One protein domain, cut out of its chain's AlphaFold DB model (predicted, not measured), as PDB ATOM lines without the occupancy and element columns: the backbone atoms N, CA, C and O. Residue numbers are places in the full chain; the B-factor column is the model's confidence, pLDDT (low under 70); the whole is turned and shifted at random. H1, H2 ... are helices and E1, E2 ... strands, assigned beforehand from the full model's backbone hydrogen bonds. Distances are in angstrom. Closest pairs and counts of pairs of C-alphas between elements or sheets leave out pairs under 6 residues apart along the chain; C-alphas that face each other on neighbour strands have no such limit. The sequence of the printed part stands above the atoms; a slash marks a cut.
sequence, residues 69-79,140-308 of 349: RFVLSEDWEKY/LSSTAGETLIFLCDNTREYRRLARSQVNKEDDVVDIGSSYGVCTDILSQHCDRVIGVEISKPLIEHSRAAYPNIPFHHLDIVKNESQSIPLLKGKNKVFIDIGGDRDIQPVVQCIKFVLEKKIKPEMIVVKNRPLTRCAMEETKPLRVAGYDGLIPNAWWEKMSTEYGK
ATOM      1  N   ARG A  69     182.819 193.522 235.964       91.75
ATOM      2  CA  ARG A  69     183.828 192.731 236.679       91.75
ATOM      3  C   ARG A  69     185.215 193.214 236.318       91.75
ATOM      4  O   ARG A  69     185.526 193.374 235.144       91.75
ATOM      5  N   PHE A  70     186.052 193.432 237.319       93.69
ATOM      6  CA  PHE A  70     187.402 193.949 237.130       93.69
ATOM      7  C   PHE A  70     188.423 192.819 237.259       93.69
ATOM      8  O   PHE A  70     188.274 191.937 238.098       93.69
ATOM      9  N   VAL A  71     189.475 192.859 236.446       94.06
ATOM     10  CA  VAL A  71     190.579 191.897 236.474       94.06
ATOM     11  C   VAL A  71     191.903 192.614 236.226       94.06
ATOM     12  O   VAL A  71     191.995 193.530 235.406       94.06
ATOM     13  N   LEU A  72     192.954 192.201 236.932       94.56
ATOM     14  CA  LEU A  72     194.314 192.624 236.609       94.56
ATOM     15  C   LEU A  72     194.798 191.846 235.384       94.56
ATOM     16  O   LEU A  72     194.694 190.622 235.347       94.56
ATOM     17  N   SER A  73     195.365 192.541 234.397       92.12
ATOM     18  CA  SER A  73     195.906 191.913 233.175       92.12
ATOM     19  C   SER A  73     196.851 190.734 233.459       92.12
ATOM     20  O   SER A  73     196.718 189.680 232.844       92.12
ATOM     21  N   GLU A  74     197.738 190.870 234.445       87.94
ATOM     22  CA  GLU A  74     198.655 189.801 234.865       87.94
ATOM     23  C   GLU A  74     197.938 188.596 235.496       87.94
ATOM     24  O   GLU A  74     198.345 187.450 235.300       87.94
ATOM     25  N   ASP A  75     196.859 188.840 236.247       87.56
ATOM     26  CA  ASP A  75     196.087 187.770 236.879       87.56
ATOM     27  C   ASP A  75     195.271 187.005 235.842       87.56
ATOM     28  O   ASP A  75     195.235 185.778 235.884       87.56
ATOM     29  N   TRP A  76     194.699 187.693 234.851       85.81
ATOM     30  CA  TRP A  76     194.016 187.028 233.744       85.81
ATOM     31  C   TRP A  76     194.904 185.972 233.083       85.81
ATOM     32  O   TRP A  76     194.502 184.832 232.882       85.81
ATOM     33  N   GLU A  77     196.151 186.319 232.799       82.56
ATOM     34  CA  GLU A  77     197.089 185.406 232.150       82.56
ATOM     35  C   GLU A  77     197.477 184.238 233.047       82.56
ATOM     36  O   GLU A  77     197.640 183.114 232.582       82.56
ATOM     37  N   LYS A  78     197.613 184.481 234.348       80.69
ATOM     38  CA  LYS A  78     198.024 183.446 235.290       80.69
ATOM     39  C   LYS A  78     196.897 182.467 235.609       80.69
ATOM     40  O   LYS A  78     197.147 181.265 235.692       80.69
ATOM     41  N   TYR A  79     195.688 182.978 235.818       80.12
ATOM     42  CA  TYR A  79     194.557 182.201 236.315       80.12
ATOM     43  C   TYR A  79     193.658 181.671 235.190       80.12
ATOM     44  O   TYR A  79     193.072 180.607 235.364       80.12
ATOM     45  N   LEU A 140     183.287 185.052 224.857       64.62
ATOM     46  CA  LEU A 140     182.025 185.783 224.918       64.62
ATOM     47  C   LEU A 140     181.067 184.993 225.816       64.62
ATOM     48  O   LEU A 140     180.757 183.838 225.528       64.62
ATOM     49  N   SER A 141     180.647 185.592 226.931       56.84
ATOM     50  CA  SER A 141     179.651 184.960 227.790       56.84
ATOM     51  C   SER A 141     178.307 184.918 227.066       56.84
ATOM     52  O   SER A 141     177.879 185.915 226.486       56.84
ATOM     53  N   SER A 142     177.608 183.787 227.151       47.12
ATOM     54  CA  SER A 142     176.217 183.657 226.706       47.12
ATOM     55  C   SER A 142     175.236 184.455 227.577       47.12
ATOM     56  O   SER A 142     174.094 184.668 227.171       47.12
ATOM     57  N   THR A 143     175.649 184.912 228.767       49.44
ATOM     58  CA  THR A 143     174.860 185.842 229.586       49.44
ATOM     59  C   THR A 143     175.061 187.276 229.104       49.44
ATOM     60  O   THR A 143     176.055 187.935 229.404       49.44
ATOM     61  N   ALA A 144     174.083 187.766 228.341       55.88
ATOM     62  CA  ALA A 144     174.012 189.156 227.917       55.88
ATOM     63  C   ALA A 144     174.087 190.104 229.132       55.88
ATOM     64  O   ALA A 144     173.238 190.040 230.019       55.88
ATOM     65  N   GLY A 145     175.078 191.003 229.157       68.44
ATOM     66  CA  GLY A 145     175.115 192.144 230.086       68.44
ATOM     67  C   GLY A 145     176.290 192.227 231.067       68.44
ATOM     68  O   GLY A 145     176.317 193.177 231.848       68.44
ATOM     69  N   GLU A 146     177.251 191.296 231.042       82.19
ATOM     70  CA  GLU A 146     178.460 191.373 231.878       82.19
ATOM     71  C   GLU A 146     179.640 192.025 231.127       82.19
ATOM     72  O   GLU A 146     180.129 191.497 230.118       82.19
ATOM     73  N   THR A 147     180.134 193.153 231.646       90.50
ATOM     74  CA  THR A 147     181.311 193.860 231.117       90.50
ATOM     75  C   THR A 147     182.558 193.430 231.887       90.50
ATOM     76  O   THR A 147     182.630 193.646 233.096       90.50
ATOM     77  N   LEU A 148     183.563 192.866 231.207       92.31
ATOM     78  CA  LEU A 148     184.860 192.562 231.827       92.31
ATOM     79  C   LEU A 148     185.838 193.722 231.617       92.31
ATOM     80  O   LEU A 148     186.040 194.175 230.493       92.31
ATOM     81  N   ILE A 149     186.464 194.190 232.693       95.19
ATOM     82  CA  ILE A 149     187.335 195.363 232.699       95.19
ATOM     83  C   ILE A 149     188.753 194.949 233.079       95.19
ATOM     84  O   ILE A 149     189.017 194.570 234.218       95.19
ATOM     85  N   PHE A 150     189.676 195.060 232.129       96.19
ATOM     86  CA  PHE A 150     191.093 194.802 232.343       96.19
ATOM     87  C   PHE A 150     191.799 196.054 232.847       96.19
ATOM     88  O   PHE A 150     191.754 197.096 232.194       96.19
ATOM     89  N   LEU A 151     192.518 195.937 233.960       96.38
ATOM     90  CA  LEU A 151     193.418 196.971 234.457       96.38
ATOM     91  C   LEU A 151     194.872 196.614 234.124       96.38
ATOM     92  O   LEU A 151     195.337 195.490 234.356       96.38
ATOM     93  N   CYS A 152     195.604 197.584 233.588       95.00
ATOM     94  CA  CYS A 152     197.033 197.471 233.327       95.00
ATOM     95  C   CYS A 152     197.767 198.772 233.672       95.00
ATOM     96  O   CYS A 152     197.221 199.876 233.590       95.00
ATOM     97  N   ASP A 153     199.033 198.658 234.070       92.81
ATOM     98  CA  ASP A 153     199.818 199.790 234.573       92.81
ATOM     99  C   ASP A 153     200.845 200.330 233.561       92.81
ATOM    100  O   ASP A 153     201.561 201.297 233.851       92.81
ATOM    101  N   ASN A 154     200.933 199.714 232.377       92.00
ATOM    102  CA  ASN A 154     201.944 200.035 231.382       92.00
ATOM    103  C   ASN A 154     201.475 199.800 229.936       92.00
ATOM    104  O   ASN A 154     200.577 199.011 229.639       92.00
ATOM    105  N   THR A 155     202.135 200.492 229.006       92.56
ATOM    106  CA  THR A 155     201.797 200.482 227.575       92.56
ATOM    107  C   THR A 155     202.011 199.120 226.914       92.56
ATOM    108  O   THR A 155     201.367 198.819 225.910       92.56
ATOM    109  N   ARG A 156     202.931 198.296 227.431       92.12
ATOM    110  CA  ARG A 156     203.209 196.975 226.861       92.12
ATOM    111  C   ARG A 156     202.014 196.052 227.074       92.12
ATOM    112  O   ARG A 156     201.563 195.469 226.093       92.12
ATOM    113  N   GLU A 157     201.492 195.977 228.294       92.94
ATOM    114  CA  GLU A 157     200.317 195.161 228.617       92.94
ATOM    115  C   GLU A 157     199.056 195.700 227.930       92.94
ATOM    116  O   GLU A 157     198.333 194.938 227.293       92.94
ATOM    117  N   TYR A 158     198.860 197.023 227.907       95.56
ATOM    118  CA  TYR A 158     197.747 197.650 227.181       95.56
ATOM    119  C   TYR A 158     197.711 197.244 225.698       95.56
ATOM    120  O   TYR A 158     196.723 196.720 225.183       95.56
ATOM    121  N   ARG A 159     198.847 197.395 225.009       95.50
ATOM    122  CA  ARG A 159     198.983 197.033 223.592       95.50
ATOM    123  C   ARG A 159     198.971 195.520 223.358       95.50
ATOM    124  O   ARG A 159     198.738 195.071 222.236       95.50
ATOM    125  N   ARG A 160     199.288 194.722 224.371       94.25
ATOM    126  CA  ARG A 160     199.209 193.261 224.320       94.25
ATOM    127  C   ARG A 160     197.757 192.791 224.431       94.25
ATOM    128  O   ARG A 160     197.368 191.890 223.689       94.25
ATOM    129  N   LEU A 161     196.939 193.445 225.252       95.94
ATOM    130  CA  LEU A 161     195.489 193.237 225.282       95.94
ATOM    131  C   LEU A 161     194.831 193.683 223.972       95.94
ATOM    132  O   LEU A 161     194.023 192.938 223.432       95.94
ATOM    133  N   ALA A 162     195.264 194.808 223.389       96.94
ATOM    134  CA  ALA A 162     194.800 195.255 222.068       96.94
ATOM    135  C   ALA A 162     195.005 194.204 220.961       96.94
ATOM    136  O   ALA A 162     194.164 194.056 220.084       96.94
ATOM    137  N   ARG A 163     196.104 193.438 221.020       96.19
ATOM    138  CA  ARG A 163     196.391 192.361 220.057       96.19
ATOM    139  C   ARG A 163     195.620 191.076 220.322       96.19
ATOM    140  O   ARG A 163     195.246 190.376 219.392       96.19
ATOM    141  N   SER A 164     195.461 190.731 221.597       94.62
ATOM    142  CA  SER A 164     194.957 189.417 222.005       94.62
ATOM    143  C   SER A 164     193.450 189.369 222.181       94.62
ATOM    144  O   SER A 164     192.847 188.334 221.925       94.62
ATOM    145  N   GLN A 165     192.835 190.470 222.605       95.31
ATOM    146  CA  GLN A 165     191.423 190.504 222.965       95.31
ATOM    147  C   GLN A 165     190.534 191.088 221.865       95.31
ATOM    148  O   GLN A 165     189.352 191.283 222.116       95.31
ATOM    149  N   VAL A 166     191.058 191.359 220.665       95.19
ATOM    150  CA  VAL A 166     190.301 191.912 219.527       95.19
ATOM    151  C   VAL A 166     190.228 190.901 218.370       95.19
ATOM    152  O   VAL A 166     191.116 190.063 218.185       95.19
ATOM    153  N   ASN A 167     189.124 190.915 217.633       91.62
ATOM    154  CA  ASN A 167     188.807 190.089 216.473       91.62
ATOM    155  C   ASN A 167     188.159 190.928 215.365       91.62
ATOM    156  O   ASN A 167     187.840 192.101 215.551       91.62
ATOM    157  N   LYS A 168     187.947 190.300 214.208       92.38
ATOM    158  CA  LYS A 168     187.422 190.975 213.017       92.38
ATOM    159  C   LYS A 168     185.987 191.462 213.198       92.38
ATOM    160  O   LYS A 168     185.591 192.446 212.580       92.38
ATOM    161  N   GLU A 169     185.220 190.783 214.040       92.25
ATOM    162  CA  GLU A 169     183.810 191.036 214.311       92.25
ATOM    163  C   GLU A 169     183.581 192.114 215.375       92.25
ATOM    164  O   GLU A 169     182.428 192.440 215.660       92.25
ATOM    165  N   ASP A 170     184.635 192.693 215.944       94.44
ATOM    166  CA  ASP A 170     184.517 193.733 216.957       94.44
ATOM    167  C   ASP A 170     184.186 195.103 216.357       94.44
ATOM    168  O   ASP A 170     184.344 195.364 215.159       94.44
ATOM    169  N   ASP A 171     183.670 195.986 217.205       95.81
ATOM    170  CA  ASP A 171     183.570 197.414 216.944       95.81
ATOM    171  C   ASP A 171     184.179 198.172 218.128       95.81
ATOM    172  O   ASP A 171     183.666 198.138 219.254       95.81
ATOM    173  N   VAL A 172     185.319 198.807 217.868       97.88
ATOM    174  CA  VAL A 172     186.274 199.222 218.891       97.88
ATOM    175  C   VAL A 172     186.416 200.737 218.939       97.88
ATOM    176  O   VAL A 172     186.445 201.425 217.918       97.88
ATOM    177  N   VAL A 173     186.565 201.269 220.149       98.12
ATOM    178  CA  VAL A 173     186.943 202.665 220.380       98.12
ATOM    179  C   VAL A 173     188.155 202.758 221.304       98.12
ATOM    180  O   VAL A 173     188.194 202.109 222.347       98.12
ATOM    181  N   ASP A 174     189.130 203.575 220.911       98.44
ATOM    182  CA  ASP A 174     190.337 203.904 221.676       98.44
ATOM    183  C   ASP A 174     190.237 205.342 222.207       98.44
ATOM    184  O   ASP A 174     190.404 206.312 221.466       98.44
ATOM    185  N   ILE A 175     189.892 205.480 223.485       97.50
ATOM    186  CA  ILE A 175     189.703 206.744 224.201       97.50
ATOM    187  C   ILE A 175     191.041 207.172 224.811       97.50
ATOM    188  O   ILE A 175     191.622 206.456 225.628       97.50
ATOM    189  N   GLY A 176     191.500 208.376 224.465       95.62
ATOM    190  CA  GLY A 176     192.858 208.824 224.778       95.62
ATOM    191  C   GLY A 176     193.871 208.285 223.771       95.62
ATOM    192  O   GLY A 176     194.949 207.833 224.150       95.62
ATOM    193  N   SER A 177     193.522 208.301 222.478       95.62
ATOM    194  CA  SER A 177     194.313 207.649 221.426       95.62
ATOM    195  C   SER A 177     195.725 208.224 221.253       95.62
ATOM    196  O   SER A 177     196.577 207.580 220.636       95.62
ATOM    197  N   SER A 178     196.015 209.418 221.786       94.94
ATOM    198  CA  SER A 178     197.324 210.066 221.705       94.94
ATOM    199  C   SER A 178     197.822 210.144 220.249       94.94
ATOM    200  O   SER A 178     197.107 210.633 219.381       94.94
ATOM    201  N   TYR A 179     199.025 209.642 219.955       95.94
ATOM    202  CA  TYR A 179     199.600 209.549 218.604       95.94
ATOM    203  C   TYR A 179     199.016 208.411 217.740       95.94
ATOM    204  O   TYR A 179     199.656 208.000 216.777       95.94
ATOM    205  N   GLY A 180     197.887 207.804 218.114       96.62
ATOM    206  CA  GLY A 180     197.182 206.791 217.319       96.62
ATOM    207  C   GLY A 180     197.849 205.412 217.250       96.62
ATOM    208  O   GLY A 180     197.318 204.510 216.618       96.62
ATOM    209  N   VAL A 181     198.990 205.197 217.917       96.88
ATOM    210  CA  VAL A 181     199.756 203.935 217.826       96.88
ATOM    211  C   VAL A 181     198.965 202.728 218.341       96.88
ATOM    212  O   VAL A 181     199.105 201.629 217.814       96.88
ATOM    213  N   CYS A 182     198.175 202.889 219.409       97.50
ATOM    214  CA  CYS A 182     197.328 201.790 219.881       97.50
ATOM    215  C   CYS A 182     196.141 201.569 218.943       97.50
ATOM    216  O   CYS A 182     195.837 200.426 218.617       97.50
ATOM    217  N   THR A 183     195.541 202.648 218.448       98.38
ATOM    218  CA  THR A 183     194.459 202.602 217.464       98.38
ATOM    219  C   THR A 183     194.883 201.882 216.179       98.38
ATOM    220  O   THR A 183     194.142 201.044 215.677       98.38
ATOM    221  N   ASP A 184     196.108 202.115 215.700       98.25
ATOM    222  CA  ASP A 184     196.703 201.382 214.575       98.25
ATOM    223  C   ASP A 184     196.846 199.885 214.873       98.25
ATOM    224  O   ASP A 184     196.444 199.051 214.067       98.25
ATOM    225  N   ILE A 185     197.327 199.525 216.067       97.75
ATOM    226  CA  ILE A 185     197.394 198.119 216.492       97.75
ATOM    227  C   ILE A 185     196.002 197.486 216.470       97.75
ATOM    228  O   ILE A 185     195.857 196.379 215.967       97.75
ATOM    229  N   LEU A 186     194.985 198.169 216.994       98.25
ATOM    230  CA  LEU A 186     193.603 197.686 216.980       98.25
ATOM    231  C   LEU A 186     193.087 197.498 215.540       98.25
ATOM    232  O   LEU A 186     192.455 196.482 215.255       98.25
ATOM    233  N   SER A 187     193.430 198.411 214.622       97.44
ATOM    234  CA  SER A 187     193.055 198.327 213.199       97.44
ATOM    235  C   SER A 187     193.652 197.118 212.468       97.44
ATOM    236  O   SER A 187     193.097 196.645 211.483       97.44
ATOM    237  N   GLN A 188     194.760 196.561 212.967       96.06
ATOM    238  CA  GLN A 188     195.357 195.338 212.414       96.06
ATOM    239  C   GLN A 188     194.550 194.078 212.770       96.06
ATOM    240  O   GLN A 188     194.779 193.019 212.183       96.06
ATOM    241  N   HIS A 189     193.631 194.170 213.737       95.50
ATOM    242  CA  HIS A 189     192.850 193.043 214.252       95.50
ATOM    243  C   HIS A 189     191.341 193.167 213.998       95.50
ATOM    244  O   HIS A 189     190.655 192.147 214.060       95.50
ATOM    245  N   CYS A 190     190.835 194.368 213.693       95.25
ATOM    246  CA  CYS A 190     189.431 194.630 213.378       95.25
ATOM    247  C   CYS A 190     189.278 195.755 212.345       95.25
ATOM    248  O   CYS A 190     190.065 196.700 212.330       95.25
ATOM    249  N   ASP A 191     188.229 195.685 211.523       94.06
ATOM    250  CA  ASP A 191     187.971 196.692 210.480       94.06
ATOM    251  C   ASP A 191     187.260 197.943 211.026       94.06
ATOM    252  O   ASP A 191     187.258 199.003 210.398       94.06
ATOM    253  N   ARG A 192     186.621 197.830 212.196       97.19
ATOM    254  CA  ARG A 192     185.825 198.896 212.810       97.19
ATOM    255  C   ARG A 192     186.512 199.382 214.074       97.19
ATOM    256  O   ARG A 192     186.260 198.890 215.170       97.19
ATOM    257  N   VAL A 193     187.381 200.368 213.900       98.25
ATOM    258  CA  VAL A 193     188.060 201.046 214.999       98.25
ATOM    259  C   VAL A 193     187.975 202.552 214.818       98.25
ATOM    260  O   VAL A 193     188.107 203.059 213.707       98.25
ATOM    261  N   ILE A 194     187.768 203.271 215.918       98.38
ATOM    262  CA  ILE A 194     187.887 204.728 215.962       98.38
ATOM    263  C   ILE A 194     188.815 205.153 217.103       98.38
ATOM    264  O   ILE A 194     188.844 204.519 218.158       98.38
ATOM    265  N   GLY A 195     189.549 206.246 216.906       98.31
ATOM    266  CA  GLY A 195     190.330 206.896 217.960       98.31
ATOM    267  C   GLY A 195     189.659 208.179 218.443       98.31
ATOM    268  O   GLY A 195     189.111 208.938 217.640       98.31
ATOM    269  N   VAL A 196     189.702 208.444 219.747       98.06
ATOM    270  CA  VAL A 196     189.175 209.669 220.358       98.06
ATOM    271  C   VAL A 196     190.258 210.338 221.195       98.06
ATOM    272  O   VAL A 196     190.890 209.699 222.033       98.06
ATOM    273  N   GLU A 197     190.463 211.636 220.987       96.62
ATOM    274  CA  GLU A 197     191.500 212.406 221.677       96.62
ATOM    275  C   GLU A 197     191.071 213.872 221.858       96.62
ATOM    276  O   GLU A 197     190.384 214.446 221.013       96.62
ATOM    277  N   ILE A 198     191.472 214.485 222.975       94.75
ATOM    278  CA  ILE A 198     191.136 215.871 223.345       94.75
ATOM    279  C   ILE A 198     192.161 216.881 222.822       94.75
ATOM    280  O   ILE A 198     191.894 218.075 222.740       94.75
ATOM    281  N   SER A 199     193.365 216.421 222.492       94.25
ATOM    282  CA  SER A 199     194.435 217.254 221.964       94.25
ATOM    283  C   SER A 199     194.337 217.364 220.445       94.25
ATOM    284  O   SER A 199     194.681 216.436 219.707       94.25
ATOM    285  N   LYS A 200     193.917 218.535 219.958       95.69
ATOM    286  CA  LYS A 200     193.846 218.832 218.520       95.69
ATOM    287  C   LYS A 200     195.156 218.525 217.758       95.69
ATOM    288  O   LYS A 200     195.058 217.850 216.735       95.69
ATOM    289  N   PRO A 201     196.360 218.906 218.239       96.81
ATOM    290  CA  PRO A 201     197.610 218.544 217.560       96.81
ATOM    291  C   PRO A 201     197.838 217.030 217.426       96.81
ATOM    292  O   PRO A 201     198.361 216.571 216.413       96.81
ATOM    293  N   LEU A 202     197.431 216.236 218.425       96.19
ATOM    294  CA  LEU A 202     197.575 214.775 218.382       96.19
ATOM    295  C   LEU A 202     196.573 214.129 217.419       96.19
ATOM    296  O   LEU A 202     196.923 213.182 216.716       96.19
ATOM    297  N   ILE A 203     195.357 214.673 217.326       96.44
ATOM    298  CA  ILE A 203     194.372 214.265 216.315       96.44
ATOM    299  C   ILE A 203     194.875 214.562 214.902       96.44
ATOM    300  O   ILE A 203     194.775 213.704 214.027       96.44
ATOM    301  N   GLU A 204     195.415 215.759 214.663       97.06
ATOM    302  CA  GLU A 204     195.963 216.140 213.355       97.06
ATOM    303  C   GLU A 204     197.120 215.224 212.952       97.06
ATOM    304  O   GLU A 204     197.137 214.710 211.834       97.06
ATOM    305  N   HIS A 205     198.026 214.935 213.891       97.88
ATOM    306  CA  HIS A 205     199.091 213.962 213.678       97.88
ATOM    307  C   HIS A 205     198.541 212.568 213.351       97.88
ATOM    308  O   HIS A 205     198.957 211.960 212.370       97.88
ATOM    309  N   SER A 206     197.593 212.064 214.144       98.19
ATOM    310  CA  SER A 206     197.056 210.707 213.978       98.19
ATOM    311  C   SER A 206     196.312 210.540 212.652       98.19
ATOM    312  O   SER A 206     196.497 209.534 211.976       98.19
ATOM    313  N   ARG A 207     195.544 211.549 212.219       98.31
ATOM    314  CA  ARG A 207     194.877 211.555 210.904       98.31
ATOM    315  C   ARG A 207     195.867 211.563 209.742       98.31
ATOM    316  O   ARG A 207     195.593 210.951 208.716       98.31
ATOM    317  N   ALA A 208     196.998 212.252 209.891       98.06
ATOM    318  CA  ALA A 208     198.050 212.258 208.881       98.06
ATOM    319  C   ALA A 208     198.819 210.925 208.843       98.06
ATOM    320  O   ALA A 208     199.135 210.432 207.763       98.06
ATOM    321  N   ALA A 209     199.108 210.338 210.008       97.94
ATOM    322  CA  ALA A 209     199.863 209.094 210.130       97.94
ATOM    323  C   ALA A 209     199.047 207.849 209.734       97.94
ATOM    324  O   ALA A 209     199.598 206.936 209.122       97.94
ATOM    325  N   TYR A 210     197.745 207.823 210.041       97.81
ATOM    326  CA  TYR A 210     196.856 206.688 209.773       97.81
ATOM    327  C   TYR A 210     195.574 207.160 209.064       97.81
ATOM    328  O   TYR A 210     194.498 207.195 209.664       97.81
ATOM    329  N   PRO A 211     195.655 207.522 207.770       96.81
ATOM    330  CA  PRO A 211     194.547 208.145 207.037       96.81
ATOM    331  C   PRO A 211     193.311 207.247 206.874       96.81
ATOM    332  O   PRO A 211     192.224 207.747 206.597       96.81
ATOM    333  N   ASN A 212     193.466 205.933 207.059       96.94
ATOM    334  CA  ASN A 212     192.377 204.959 206.959       96.94
ATOM    335  C   ASN A 212     191.610 204.766 208.279       96.94
ATOM    336  O   ASN A 212     190.607 204.058 208.294       96.94
ATOM    337  N   ILE A 213     192.070 205.370 209.380       98.12
ATOM    338  CA  ILE A 213     191.454 205.235 210.701       98.12
ATOM    339  C   ILE A 213     190.695 206.529 211.039       98.12
ATOM    340  O   ILE A 213     191.286 207.615 211.028       98.12
ATOM    341  N   PRO A 214     189.396 206.462 211.380       98.06
ATOM    342  CA  PRO A 214     188.658 207.622 211.858       98.06
ATOM    343  C   PRO A 214     189.145 208.071 213.245       98.06
ATOM    344  O   PRO A 214     189.045 207.336 214.228       98.06
ATOM    345  N   PHE A 215     189.617 209.315 213.338       98.44
ATOM    346  CA  PHE A 215     189.950 209.967 214.608       98.44
ATOM    347  C   PHE A 215     189.014 211.140 214.894       98.44
ATOM    348  O   PHE A 215     188.786 211.987 214.021       98.44
ATOM    349  N   HIS A 216     188.528 211.238 216.130       98.19
ATOM    350  CA  HIS A 216     187.565 212.239 216.586       98.19
ATOM    351  C   HIS A 216     188.160 213.115 217.693       98.19
ATOM    352  O   HIS A 216     188.595 212.620 218.728       98.19
ATOM    353  N   HIS A 217     188.154 214.432 217.475       97.75
ATOM    354  CA  HIS A 217     188.547 215.408 218.490       97.75
ATOM    355  C   HIS A 217     187.367 215.662 219.434       97.75
ATOM    356  O   HIS A 217     186.437 216.375 219.052       97.75
ATOM    357  N   LEU A 218     187.370 215.036 220.613       95.44
ATOM    358  CA  LEU A 218     186.223 215.038 221.524       95.44
ATOM    359  C   LEU A 218     186.644 214.745 222.969       95.44
ATOM    360  O   LEU A 218     187.378 213.790 223.219       95.44
ATOM    361  N   ASP A 219     186.121 215.517 223.926       93.88
ATOM    362  CA  ASP A 219     186.137 215.145 225.344       93.88
ATOM    363  C   ASP A 219     184.887 214.316 225.640       93.88
ATOM    364  O   ASP A 219     183.766 214.826 225.704       93.88
ATOM    365  N   ILE A 220     185.080 213.009 225.777       92.12
ATOM    366  CA  ILE A 220     183.968 212.068 225.887       92.12
ATOM    367  C   ILE A 220     183.063 212.322 227.100       92.12
ATOM    368  O   ILE A 220     181.852 212.150 226.977       92.12
ATOM    369  N   VAL A 221     183.630 212.754 228.231       90.50
ATOM    370  CA  VAL A 221     182.892 212.975 229.481       90.50
ATOM    371  C   VAL A 221     182.181 214.324 229.424       90.50
ATOM    372  O   VAL A 221     181.020 214.426 229.805       90.50
ATOM    373  N   LYS A 222     182.828 215.367 228.885       91.19
ATOM    374  CA  LYS A 222     182.237 216.717 228.831       91.19
ATOM    375  C   LYS A 222     181.240 216.919 227.692       91.19
ATOM    376  O   LYS A 222     180.429 217.843 227.754       91.19
ATOM    377  N   ASN A 223     181.290 216.106 226.638       93.00
ATOM    378  CA  ASN A 223     180.478 216.286 225.433       93.00
ATOM    379  C   ASN A 223     179.486 215.135 225.196       93.00
ATOM    380  O   ASN A 223     179.377 214.631 224.079       93.00
ATOM    381  N   GLU A 224     178.716 214.756 226.223       91.56
ATOM    382  CA  GLU A 224     177.843 213.568 226.205       91.56
ATOM    383  C   GLU A 224     176.970 213.421 224.945       91.56
ATOM    384  O   GLU A 224     176.858 212.326 224.392       91.56
ATOM    385  N   SER A 225     176.368 214.514 224.462       91.00
ATOM    386  CA  SER A 225     175.470 214.502 223.298       91.00
ATOM    387  C   SER A 225     176.149 214.047 222.005       91.00
ATOM    388  O   SER A 225     175.491 213.477 221.138       91.00
ATOM    389  N   GLN A 226     177.459 214.272 221.882       93.12
ATOM    390  CA  GLN A 226     178.278 213.808 220.762       93.12
ATOM    391  C   GLN A 226     178.908 212.441 221.061       93.12
ATOM    392  O   GLN A 226     179.011 211.601 220.168       93.12
ATOM    393  N   SER A 227     179.283 212.196 222.318       93.88
ATOM    394  CA  SER A 227     179.925 210.955 222.759       93.88
ATOM    395  C   SER A 227     178.997 209.746 222.690       93.88
ATOM    396  O   SER A 227     179.403 208.689 222.217       93.88
ATOM    397  N   ILE A 228     177.742 209.877 223.134       92.25
ATOM    398  CA  ILE A 228     176.804 208.748 223.205       92.25
ATOM    399  C   ILE A 228     176.554 208.139 221.817       92.25
ATOM    400  O   ILE A 228     176.726 206.929 221.682       92.25
ATOM    401  N   PRO A 229     176.205 208.907 220.762       93.44
ATOM    402  CA  PRO A 229     176.044 208.345 219.421       93.44
ATOM    403  C   PRO A 229     177.324 207.712 218.868       93.44
ATOM    404  O   PRO A 229     177.241 206.701 218.180       93.44
ATOM    405  N   LEU A 230     178.491 208.289 219.180       93.62
ATOM    406  CA  LEU A 230     179.789 207.806 218.704       93.62
ATOM    407  C   LEU A 230     180.176 206.453 219.325       93.62
ATOM    408  O   LEU A 230     180.750 205.599 218.650       93.62
ATOM    409  N   LEU A 231     179.863 206.265 220.609       93.56
ATOM    410  CA  LEU A 231     180.190 205.059 221.374       93.56
ATOM    411  C   LEU A 231     179.090 203.993 221.306       93.56
ATOM    412  O   LEU A 231     179.327 202.835 221.647       93.56
ATOM    413  N   LYS A 232     177.876 204.353 220.884       90.88
ATOM    414  CA  LYS A 232     176.751 203.420 220.803       90.88
ATOM    415  C   LYS A 232     177.084 202.245 219.881       90.88
ATOM    416  O   LYS A 232     177.413 202.435 218.716       90.88
ATOM    417  N   GLY A 233     176.927 201.030 220.400       88.00
ATOM    418  CA  GLY A 233     177.177 199.794 219.654       88.00
ATOM    419  C   GLY A 233     178.630 199.317 219.671       88.00
ATOM    420  O   GLY A 233     178.873 198.198 219.229       88.00
ATOM    421  N   LYS A 234     179.574 200.097 220.224       93.69
ATOM    422  CA  LYS A 234     180.945 199.623 220.455       93.69
ATOM    423  C   LYS A 234     180.921 198.492 221.477       93.69
ATOM    424  O   LYS A 234     180.420 198.673 222.587       93.69
ATOM    425  N   ASN A 235     181.471 197.335 221.116       93.31
ATOM    426  CA  ASN A 235     181.549 196.196 222.027       93.31
ATOM    427  C   ASN A 235     182.852 196.204 222.836       93.31
ATOM    428  O   ASN A 235     182.857 195.705 223.959       93.31
ATOM    429  N   LYS A 236     183.930 196.821 222.333       95.75
ATOM    430  CA  LYS A 236     185.218 196.911 223.039       95.75
ATOM    431  C   LYS A 236     185.681 198.348 223.181       95.75
ATOM    432  O   LYS A 236     185.680 199.123 222.227       95.75
ATOM    433  N   VAL A 237     186.107 198.688 224.389       97.44
ATOM    434  CA  VAL A 237     186.534 200.042 224.741       97.44
ATOM    435  C   VAL A 237     187.939 199.993 225.320       97.44
ATOM    436  O   VAL A 237     188.224 199.231 226.235       97.44
ATOM    437  N   PHE A 238     188.819 200.825 224.794       98.19
ATOM    438  CA  PHE A 238     190.194 200.996 225.241       98.19
ATOM    439  C   PHE A 238     190.314 202.402 225.846       98.19
ATOM    440  O   PHE A 238     189.826 203.360 225.258       98.19
ATOM    441  N   ILE A 239     190.860 202.518 227.059       97.25
ATOM    442  CA  ILE A 239     190.972 203.769 227.822       97.25
ATOM    443  C   ILE A 239     192.427 203.953 228.265       97.25
ATOM    444  O   ILE A 239     192.905 203.252 229.162       97.25
ATOM    445  N   ASP A 240     193.109 204.942 227.691       94.69
ATOM    446  CA  ASP A 240     194.438 205.412 228.109       94.69
ATOM    447  C   ASP A 240     194.417 206.939 228.267       94.69
ATOM    448  O   ASP A 240     195.068 207.688 227.540       94.69
ATOM    449  N   ILE A 241     193.610 207.415 229.219       85.62
ATOM    450  CA  ILE A 241     193.482 208.840 229.541       85.62
ATOM    451  C   ILE A 241     194.238 209.182 230.826       85.62
ATOM    452  O   ILE A 241     194.302 208.384 231.757       85.62
ATOM    453  N   GLY A 242     194.781 210.399 230.900       64.50
ATOM    454  CA  GLY A 242     195.414 210.918 232.117       64.50
ATOM    455  C   GLY A 242     196.765 210.263 232.405       64.50
ATOM    456  O   GLY A 242     196.870 209.351 233.222       64.50
ATOM    457  N   GLY A 243     197.817 210.754 231.739       61.81
ATOM    458  CA  GLY A 243     199.160 210.178 231.823       61.81
ATOM    459  C   GLY A 243     199.591 209.840 233.254       61.81
ATOM    460  O   GLY A 243     199.632 210.721 234.095       61.81
ATOM    461  N   ASP A 244     199.921 208.571 233.503       63.62
ATOM    462  CA  ASP A 244     200.543 207.936 234.682       63.62
ATOM    463  C   ASP A 244     200.150 208.357 236.123       63.62
ATOM    464  O   ASP A 244     200.654 207.725 237.057       63.62
ATOM    465  N   ARG A 245     199.317 209.380 236.366       64.38
ATOM    466  CA  ARG A 245     199.234 210.044 237.684       64.38
ATOM    467  C   ARG A 245     197.837 210.263 238.251       64.38
ATOM    468  O   ARG A 245     197.736 210.249 239.473       64.38
ATOM    469  N   ASP A 246     196.799 210.446 237.436       85.25
ATOM    470  CA  ASP A 246     195.460 210.773 237.948       85.25
ATOM    471  C   ASP A 246     194.478 209.600 237.795       85.25
ATOM    472  O   ASP A 246     194.417 208.963 236.742       85.25
ATOM    473  N   ILE A 247     193.743 209.296 238.865       91.00
ATOM    474  CA  ILE A 247     192.710 208.251 238.913       91.00
ATOM    475  C   ILE A 247     191.360 208.824 238.483       91.00
ATOM    476  O   ILE A 247     190.572 208.127 237.840       91.00
ATOM    477  N   GLN A 248     191.092 210.089 238.809       91.50
ATOM    478  CA  GLN A 248     189.759 210.669 238.703       91.50
ATOM    479  C   GLN A 248     189.222 210.705 237.264       91.50
ATOM    480  O   GLN A 248     188.145 210.145 237.040       91.50
ATOM    481  N   PRO A 249     189.961 211.222 236.260       91.19
ATOM    482  CA  PRO A 249     189.478 211.235 234.880       91.19
ATOM    483  C   PRO A 249     189.182 209.828 234.348       91.19
ATOM    484  O   PRO A 249     188.201 209.620 233.636       91.19
ATOM    485  N   VAL A 250     190.004 208.844 234.729       93.25
ATOM    486  CA  VAL A 250     189.855 207.440 234.319       93.25
ATOM    487  C   VAL A 250     188.590 206.830 234.904       93.25
ATOM    488  O   VAL A 250     187.810 206.233 234.167       93.25
ATOM    489  N   VAL A 251     188.350 207.003 236.206       93.88
ATOM    490  CA  VAL A 251     187.137 206.491 236.860       93.88
ATOM    491  C   VAL A 251     185.885 207.149 236.281       93.88
ATOM    492  O   VAL A 251     184.927 206.443 235.972       93.88
ATOM    493  N   GLN A 252     185.906 208.467 236.058       92.56
ATOM    494  CA  GLN A 252     184.803 209.188 235.411       92.56
ATOM    495  C   GLN A 252     184.522 208.655 233.998       92.56
ATOM    496  O   GLN A 252     183.367 208.427 233.648       92.56
ATOM    497  N   CYS A 253     185.560 208.383 233.206       93.75
ATOM    498  CA  CYS A 253     185.415 207.784 231.881       93.75
ATOM    499  C   CYS A 253     184.834 206.365 231.932       93.75
ATOM    500  O   CYS A 253     183.923 206.053 231.169       93.75
ATOM    501  N   ILE A 254     185.337 205.495 232.816       94.19
ATOM    502  CA  ILE A 254     184.803 204.132 232.969       94.19
ATOM    503  C   ILE A 254     183.321 204.204 233.351       94.19
ATOM    504  O   ILE A 254     182.494 203.538 232.732       94.19
ATOM    505  N   LYS A 255     182.973 205.054 234.322       92.12
ATOM    506  CA  LYS A 255     181.595 205.272 234.769       92.12
ATOM    507  C   LYS A 255     180.703 205.773 233.629       92.12
ATOM    508  O   LYS A 255     179.657 205.184 233.377       92.12
ATOM    509  N   PHE A 256     181.164 206.770 232.873       92.19
ATOM    510  CA  PHE A 256     180.471 207.274 231.688       92.19
ATOM    511  C   PHE A 256     180.171 206.154 230.676       92.19
ATOM    512  O   PHE A 256     179.043 206.024 230.201       92.19
ATOM    513  N   VAL A 257     181.156 205.297 230.387       92.31
ATOM    514  CA  VAL A 257     180.992 204.165 229.462       92.31
ATOM    515  C   VAL A 257     179.995 203.127 229.996       92.31
ATOM    516  O   VAL A 257     179.176 202.610 229.234       92.31
ATOM    517  N   LEU A 258     180.027 202.827 231.296       90.06
ATOM    518  CA  LEU A 258     179.139 201.837 231.912       90.06
ATOM    519  C   LEU A 258     177.683 202.324 232.022       90.06
ATOM    520  O   LEU A 258     176.759 201.553 231.765       90.06
ATOM    521  N   GLU A 259     177.462 203.593 232.364       85.25
ATOM    522  CA  GLU A 259     176.129 204.125 232.691       85.25
ATOM    523  C   GLU A 259     175.329 204.570 231.458       85.25
ATOM    524  O   GLU A 259     174.103 204.447 231.423       85.25
ATOM    525  N   LYS A 260     175.985 205.045 230.392       82.12
ATOM    526  CA  LYS A 260     175.303 205.683 229.246       82.12
ATOM    527  C   LYS A 260     174.794 204.697 228.184       82.12
ATOM    528  O   LYS A 260     174.760 205.010 226.996       82.12
ATOM    529  N   LYS A 261     174.370 203.499 228.605       73.94
ATOM    530  CA  LYS A 261     173.804 202.434 227.747       73.94
ATOM    531  C   LYS A 261     174.719 201.990 226.587       73.94
ATOM    532  O   LYS A 261     174.220 201.424 225.617       73.94
ATOM    533  N   ILE A 262     176.035 202.203 226.689       81.50
ATOM    534  CA  ILE A 262     177.012 201.704 225.703       81.50
ATOM    535  C   ILE A 262     177.170 200.185 225.848       81.50
ATOM    536  O   ILE A 262     177.180 199.484 224.843       81.50
ATOM    537  N   LYS A 263     177.192 199.684 227.095       84.12
ATOM    538  CA  LYS A 263     177.227 198.253 227.455       84.12
ATOM    539  C   LYS A 263     178.270 197.448 226.655       84.12
ATOM    540  O   LYS A 263     177.907 196.448 226.032       84.12
ATOM    541  N   PRO A 264     179.551 197.863 226.663       91.25
ATOM    542  CA  PRO A 264     180.579 197.092 225.986       91.25
ATOM    543  C   PRO A 264     180.741 195.737 226.675       91.25
ATOM    544  O   PRO A 264     180.563 195.606 227.888       91.25
ATOM    545  N   GLU A 265     181.121 194.719 225.919       91.44
ATOM    546  CA  GLU A 265     181.467 193.426 226.497       91.44
ATOM    547  C   GLU A 265     182.781 193.525 227.283       91.44
ATOM    548  O   GLU A 265     182.954 192.820 228.277       91.44
ATOM    549  N   MET A 266     183.704 194.392 226.850       93.94
ATOM    550  CA  MET A 266     185.036 194.516 227.428       93.94
ATOM    551  C   MET A 266     185.517 195.965 227.453       93.94
ATOM    552  O   MET A 266     185.362 196.705 226.479       93.94
ATOM    553  N   ILE A 267     186.183 196.330 228.547       96.12
ATOM    554  CA  ILE A 267     186.937 197.577 228.666       96.12
ATOM    555  C   ILE A 267     188.386 197.242 229.029       96.12
ATOM    556  O   ILE A 267     188.634 196.395 229.883       96.12
ATOM    557  N   VAL A 268     189.359 197.898 228.409       97.44
ATOM    558  CA  VAL A 268     190.772 197.816 228.791       97.44
ATOM    559  C   VAL A 268     191.220 199.190 229.243       97.44
ATOM    560  O   VAL A 268     191.119 200.155 228.496       97.44
ATOM    561  N   VAL A 269     191.731 199.278 230.463       96.94
ATOM    562  CA  VAL A 269     192.117 200.532 231.101       96.94
ATOM    563  C   VAL A 269     193.601 200.500 231.411       96.94
ATOM    564  O   VAL A 269     194.081 199.634 232.151       96.94
ATOM    565  N   LYS A 270     194.332 201.482 230.889       95.88
ATOM    566  CA  LYS A 270     195.700 201.761 231.301       95.88
ATOM    567  C   LYS A 270     195.719 202.907 232.300       95.88
ATOM    568  O   LYS A 270     195.526 204.063 231.950       95.88
ATOM    569  N   ASN A 271     196.005 202.586 233.557       94.75
ATOM    570  CA  ASN A 271     196.254 203.589 234.585       94.75
ATOM    571  C   ASN A 271     197.063 202.976 235.730       94.75
ATOM    572  O   ASN A 271     196.588 202.088 236.443       94.75
ATOM    573  N   ARG A 272     198.301 203.443 235.913       92.94
ATOM    574  CA  ARG A 272     199.212 202.897 236.928       92.94
ATOM    575  C   ARG A 272     198.678 203.067 238.359       92.94
ATOM    576  O   ARG A 272     198.695 202.075 239.084       92.94
ATOM    577  N   PRO A 273     198.218 204.254 238.800       93.25
ATOM    578  CA  PRO A 273     197.690 204.420 240.154       93.25
ATOM    579  C   PRO A 273     196.474 203.531 240.459       93.25
ATOM    580  O   PRO A 273     196.481 202.832 241.472       93.25
ATOM    581  N   LEU A 274     195.481 203.488 239.565       93.56
ATOM    582  CA  LEU A 274     194.277 202.664 239.720       93.56
ATOM    583  C   LEU A 274     194.622 201.171 239.754       93.56
ATOM    584  O   LEU A 274     194.163 200.448 240.636       93.56
ATOM    585  N   THR A 275     195.497 200.723 238.848       94.06
ATOM    586  CA  THR A 275     195.960 199.327 238.805       94.06
ATOM    587  C   THR A 275     196.695 198.946 240.087       94.06
ATOM    588  O   THR A 275     196.438 197.886 240.648       94.06
ATOM    589  N   ARG A 276     197.564 199.821 240.611       92.69
ATOM    590  CA  ARG A 276     198.245 199.584 241.894       92.69
ATOM    591  C   ARG A 276     197.266 199.499 243.056       92.69
ATOM    592  O   ARG A 276     197.430 198.636 243.908       92.69
ATOM    593  N   CYS A 277     196.244 200.351 243.082       93.62
ATOM    594  CA  CYS A 277     195.204 200.276 244.103       93.62
ATOM    595  C   CYS A 277     194.472 198.923 244.064       93.62
ATOM    596  O   CYS A 277     194.313 198.288 245.104       93.62
ATOM    597  N   ALA A 278     194.116 198.439 242.872       93.69
ATOM    598  CA  ALA A 278     193.521 197.113 242.697       93.69
ATOM    599  C   ALA A 278     194.477 195.966 243.083       93.69
ATOM    600  O   ALA A 278     194.050 194.960 243.652       93.69
ATOM    601  N   MET A 279     195.778 196.105 242.812       92.31
ATOM    602  CA  MET A 279     196.790 195.135 243.247       92.31
ATOM    603  C   MET A 279     196.861 195.036 244.772       92.31
ATOM    604  O   MET A 279     196.890 193.930 245.300       92.31
ATOM    605  N   GLU A 280     196.871 196.158 245.495       92.12
ATOM    606  CA  GLU A 280     196.877 196.128 246.965       92.12
ATOM    607  C   GLU A 280     195.617 195.464 247.538       92.12
ATOM    608  O   GLU A 280     195.724 194.684 248.482       92.12
ATOM    609  N   GLU A 281     194.449 195.704 246.933       90.50
ATOM    610  CA  GLU A 281     193.183 195.083 247.344       90.50
ATOM    611  C   GLU A 281     193.183 193.557 247.143       90.50
ATOM    612  O   GLU A 281     192.659 192.803 247.960       90.50
ATOM    613  N   THR A 282     193.798 193.081 246.057       89.19
ATOM    614  CA  THR A 282     193.781 191.659 245.672       89.19
ATOM    615  C   THR A 282     194.916 190.836 246.282       89.19
ATOM    616  O   THR A 282     194.788 189.618 246.399       89.19
ATOM    617  N   LYS A 283     196.008 191.463 246.741       87.06
ATOM    618  CA  LYS A 283     197.117 190.789 247.451       87.06
ATOM    619  C   LYS A 283     196.678 189.806 248.546       87.06
ATOM    620  O   LYS A 283     197.170 188.677 248.510       87.06
ATOM    621  N   PRO A 284     195.798 190.166 249.504       84.81
ATOM    622  CA  PRO A 284     195.356 189.224 250.533       84.81
ATOM    623  C   PRO A 284     194.516 188.071 249.963       84.81
ATOM    624  O   PRO A 284     194.539 186.973 250.513       84.81
ATOM    625  N   LEU A 285     193.817 188.291 248.845       82.69
ATOM    626  CA  LEU A 285     192.954 187.290 248.214       82.69
ATOM    627  C   LEU A 285     193.764 186.212 247.494       82.69
ATOM    628  O   LEU A 285     193.400 185.045 247.546       82.69
ATOM    629  N   ARG A 286     194.906 186.566 246.887       78.62
ATOM    630  CA  ARG A 286     195.761 185.648 246.103       78.62
ATOM    631  C   ARG A 286     196.282 184.424 246.873       78.62
ATOM    632  O   ARG A 286     196.787 183.494 246.248       78.62
ATOM    633  N   VAL A 287     196.164 184.410 248.201       70.94
ATOM    634  CA  VAL A 287     196.535 183.280 249.071       70.94
ATOM    635  C   VAL A 287     195.351 182.320 249.305       70.94
ATOM    636  O   VAL A 287     195.558 181.175 249.698       70.94
ATOM    637  N   ALA A 288     194.117 182.746 249.021       59.09
ATOM    638  CA  ALA A 288     192.881 182.031 249.327       59.09
ATOM    639  C   ALA A 288     191.969 181.931 248.092       59.09
ATOM    640  O   ALA A 288     191.186 182.835 247.832       59.09
ATOM    641  N   GLY A 289     192.060 180.831 247.334       63.34
ATOM    642  CA  GLY A 289     191.056 180.468 246.314       63.34
ATOM    643  C   GLY A 289     190.711 181.555 245.285       63.34
ATOM    644  O   GLY A 289     189.599 181.558 244.770       63.34
ATOM    645  N   TYR A 290     191.635 182.487 245.031       75.12
ATOM    646  CA  TYR A 290     191.431 183.650 244.173       75.12
ATOM    647  C   TYR A 290     191.120 183.235 242.737       75.12
ATOM    648  O   TYR A 290     191.901 182.516 242.114       75.12
ATOM    649  N   ASP A 291     190.004 183.727 242.214       73.62
ATOM    650  CA  ASP A 291     189.505 183.450 240.865       73.62
ATOM    651  C   ASP A 291     190.060 184.417 239.802       73.62
ATOM    652  O   ASP A 291     189.724 184.306 238.625       73.62
ATOM    653  N   GLY A 292     190.927 185.355 240.198       83.56
ATOM    654  CA  GLY A 292     191.492 186.370 239.309       83.56
ATOM    655  C   GLY A 292     190.676 187.663 239.229       83.56
ATOM    656  O   GLY A 292     191.113 188.598 238.561       83.56
ATOM    657  N   LEU A 293     189.520 187.756 239.895       88.88
ATOM    658  CA  LEU A 293     188.638 188.921 239.816       88.88
ATOM    659  C   LEU A 293     188.835 189.871 240.998       88.88
ATOM    660  O   LEU A 293     189.045 189.474 242.140       88.88
ATOM    661  N   ILE A 294     188.770 191.171 240.737       91.31
ATOM    662  CA  ILE A 294     188.770 192.200 241.778       91.31
ATOM    663  C   ILE A 294     187.345 192.291 242.359       91.31
ATOM    664  O   ILE A 294     186.389 192.367 241.579       91.31
ATOM    665  N   PRO A 295     187.165 192.311 243.695       90.69
ATOM    666  CA  PRO A 295     185.840 192.384 244.312       90.69
ATOM    667  C   PRO A 295     185.033 193.614 243.873       90.69
ATOM    668  O   PRO A 295     185.558 194.724 243.836       90.69
ATOM    669  N   ASN A 296     183.724 193.456 243.643       89.00
ATOM    670  CA  ASN A 296     182.855 194.569 243.217       89.00
ATOM    671  C   ASN A 296     182.828 195.736 244.221       89.00
ATOM    672  O   ASN A 296     182.805 196.894 243.807       89.00
ATOM    673  N   ALA A 297     182.931 195.448 245.524       90.44
ATOM    674  CA  ALA A 297     182.999 196.466 246.575       90.44
ATOM    675  C   ALA A 297     184.181 197.442 246.388       90.44
ATOM    676  O   ALA A 297     184.091 198.617 246.750       90.44
ATOM    677  N   TRP A 298     185.286 196.988 245.781       93.56
ATOM    678  CA  TRP A 298     186.409 197.861 245.438       93.56
ATOM    679  C   TRP A 298     186.009 198.892 244.380       93.56
ATOM    680  O   TRP A 298     186.319 200.076 244.521       93.56
ATOM    681  N   TRP A 299     185.280 198.469 243.343       92.88
ATOM    682  CA  TRP A 299     184.819 199.378 242.298       92.88
ATOM    683  C   TRP A 299     183.777 200.371 242.815       92.88
ATOM    684  O   TRP A 299     183.841 201.548 242.467       92.88
ATOM    685  N   GLU A 300     182.856 199.939 243.678       91.62
ATOM    686  CA  GLU A 300     181.872 200.822 244.321       91.62
ATOM    687  C   GLU A 300     182.561 201.941 245.113       91.62
ATOM    688  O   GLU A 300     182.205 203.118 244.989       91.62
ATOM    689  N   LYS A 301     183.621 201.596 245.856       93.00
ATOM    690  CA  LYS A 301     184.464 202.566 246.558       93.00
ATOM    691  C   LYS A 301     185.148 203.532 245.589       93.00
ATOM    692  O   LYS A 301     185.023 204.741 245.768       93.00
ATOM    693  N   MET A 302     185.835 203.023 244.561       93.06
ATOM    694  CA  MET A 302     186.528 203.865 243.571       93.06
ATOM    695  C   MET A 302     185.558 204.806 242.852       93.06
ATOM    696  O   MET A 302     185.832 205.995 242.715       93.06
ATOM    697  N   SER A 303     184.396 204.293 242.454       90.94
ATOM    698  CA  SER A 303     183.335 205.058 241.792       90.94
ATOM    699  C   SER A 303     182.766 206.154 242.687       90.94
ATOM    700  O   SER A 303     182.444 207.236 242.204       90.94
ATOM    701  N   THR A 304     182.653 205.905 243.990       90.62
ATOM    702  CA  THR A 304     182.147 206.898 244.948       90.62
ATOM    703  C   THR A 304     183.185 207.980 245.246       90.62
ATOM    704  O   THR A 304     182.844 209.161 245.343       90.62
ATOM    705  N   GLU A 305     184.452 207.587 245.390       91.75
ATOM    706  CA  GLU A 305     185.562 208.482 245.730       91.75
ATOM    707  C   GLU A 305     185.961 209.376 244.547       91.75
ATOM    708  O   GLU A 305     186.125 210.582 244.718       91.75
ATOM    709  N   TYR A 306     186.051 208.800 243.344       90.00
ATOM    710  CA  TYR A 306     186.598 209.451 242.151       90.00
ATOM    711  C   TYR A 306     185.569 209.682 241.033       90.00
ATOM    712  O   TYR A 306     185.865 210.363 240.057       90.00
ATOM    713  N   GLY A 307     184.359 209.129 241.129       80.12
ATOM    714  CA  GLY A 307     183.331 209.242 240.084       80.12
ATOM    715  C   GLY A 307     182.387 210.435 240.235       80.12
ATOM    716  O   GLY A 307     181.362 210.476 239.548       80.12
ATOM    717  N   LYS A 308     182.682 211.378 241.140       78.50
ATOM    718  CA  LYS A 308     181.957 212.652 241.231       78.50
ATOM    719  C   LYS A 308     182.403 213.555 240.087       78.50
ATOM    720  O   LYS A 308     183.604 213.687 239.841       78.50
TER     721      LYS A 308
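What this domain is: This is residues 69 to 79 and 140 to 308 of the 349 residues of a protein of Planoprotostelium fungivorum (UniProt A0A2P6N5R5). A twisted sheet of seven parallel strands makes the middle of three layers, with H1, H2, H3 and H4 over one face and H6 and H7 over the other. H8 packs on H6, and H5 only grazes the sheet. The 180 printed residues include seven named strands and eight named helices, in chain order E1 H1 E2 H2 E3 H3 E4 H4 E5 H5 E6 H6 E7 H7 H8; across the sheet the strands run E1 E2 E7 E6 E3 E4 E5. The class is mixed, and the whole is compact, with a radius of gyration of the C-alphas of 15.7 A and spans of 50 by 34 by 30 A.

Where its parts are: E1, residues 69 to 72, begins at C-alpha 69 (183.828, 192.731, 236.679), and H1 is residues 73 to 79. Past the cut come E2, residues 147 to 152, 16.3 A long, H2, 155 to 164, 14.2 A, E3, 172 to 175, H3, 181 to 187, E4, 193 to 197, and H4, 200 to 209, 14.2 A. Then come E5, 215 to 217, H5, 224 to 231, E6, 236 to 239, H6, 248 to 259, 16.3 A, E7, 266 to 270, H7, 272 to 282, 15.2 A, and H8, 296 to 306, 15.4 A, ending at C-alpha 306 (186.598, 209.451, 242.151).

How they stand to each other: Within hydrogen-bond range are N 71 and O 149 of E1 and E2, 2.8 A, N 150 and O 267 of E2 and E7, 2.8 A, N 239 and O 268 of E7 and E6, 2.8 A, N 175 and O 238 of E3 and E6, 2.8 A, N 196 and O 174 of E4 and E3, 2.8 A, and N 216 and O 195 of E5 and E4, 2.8 A. E3, H3, E4; E4, H4, E5; and E6, H6, E7 are strand-helix-strand units, parallel neighbour strands with a helix between; E2, H2, E3 and E5, H5, E6 are split units, with other strands between; these five crossovers are right-handed. H2 and H3 touch at a shallow tilt of 5 degrees, closest at the C-alphas of Ala 162 and Leu 186, 5.8 A. On the opposite face, H6 lies over E7 and E6 at a height of 9.9 A over the sheet. H6 touches H8, closest at the C-alphas of Gln 248 and Tyr 306, 4.8 A. Every O i to N i+4 pair is within range in the helices except H5, with 3 of 4.

The domain as a whole: The C-alphas farthest apart, of Ala 208 and Ala 288, are 50.8 A apart. Residues 80 to 139 are not printed; C-alphas 79 and 140 are 17.3 A apart. The link H7 to H8 is long, 13 residues. Residues 140 to 145, 242 to 245 and 288 to 289 have pLDDT under 70.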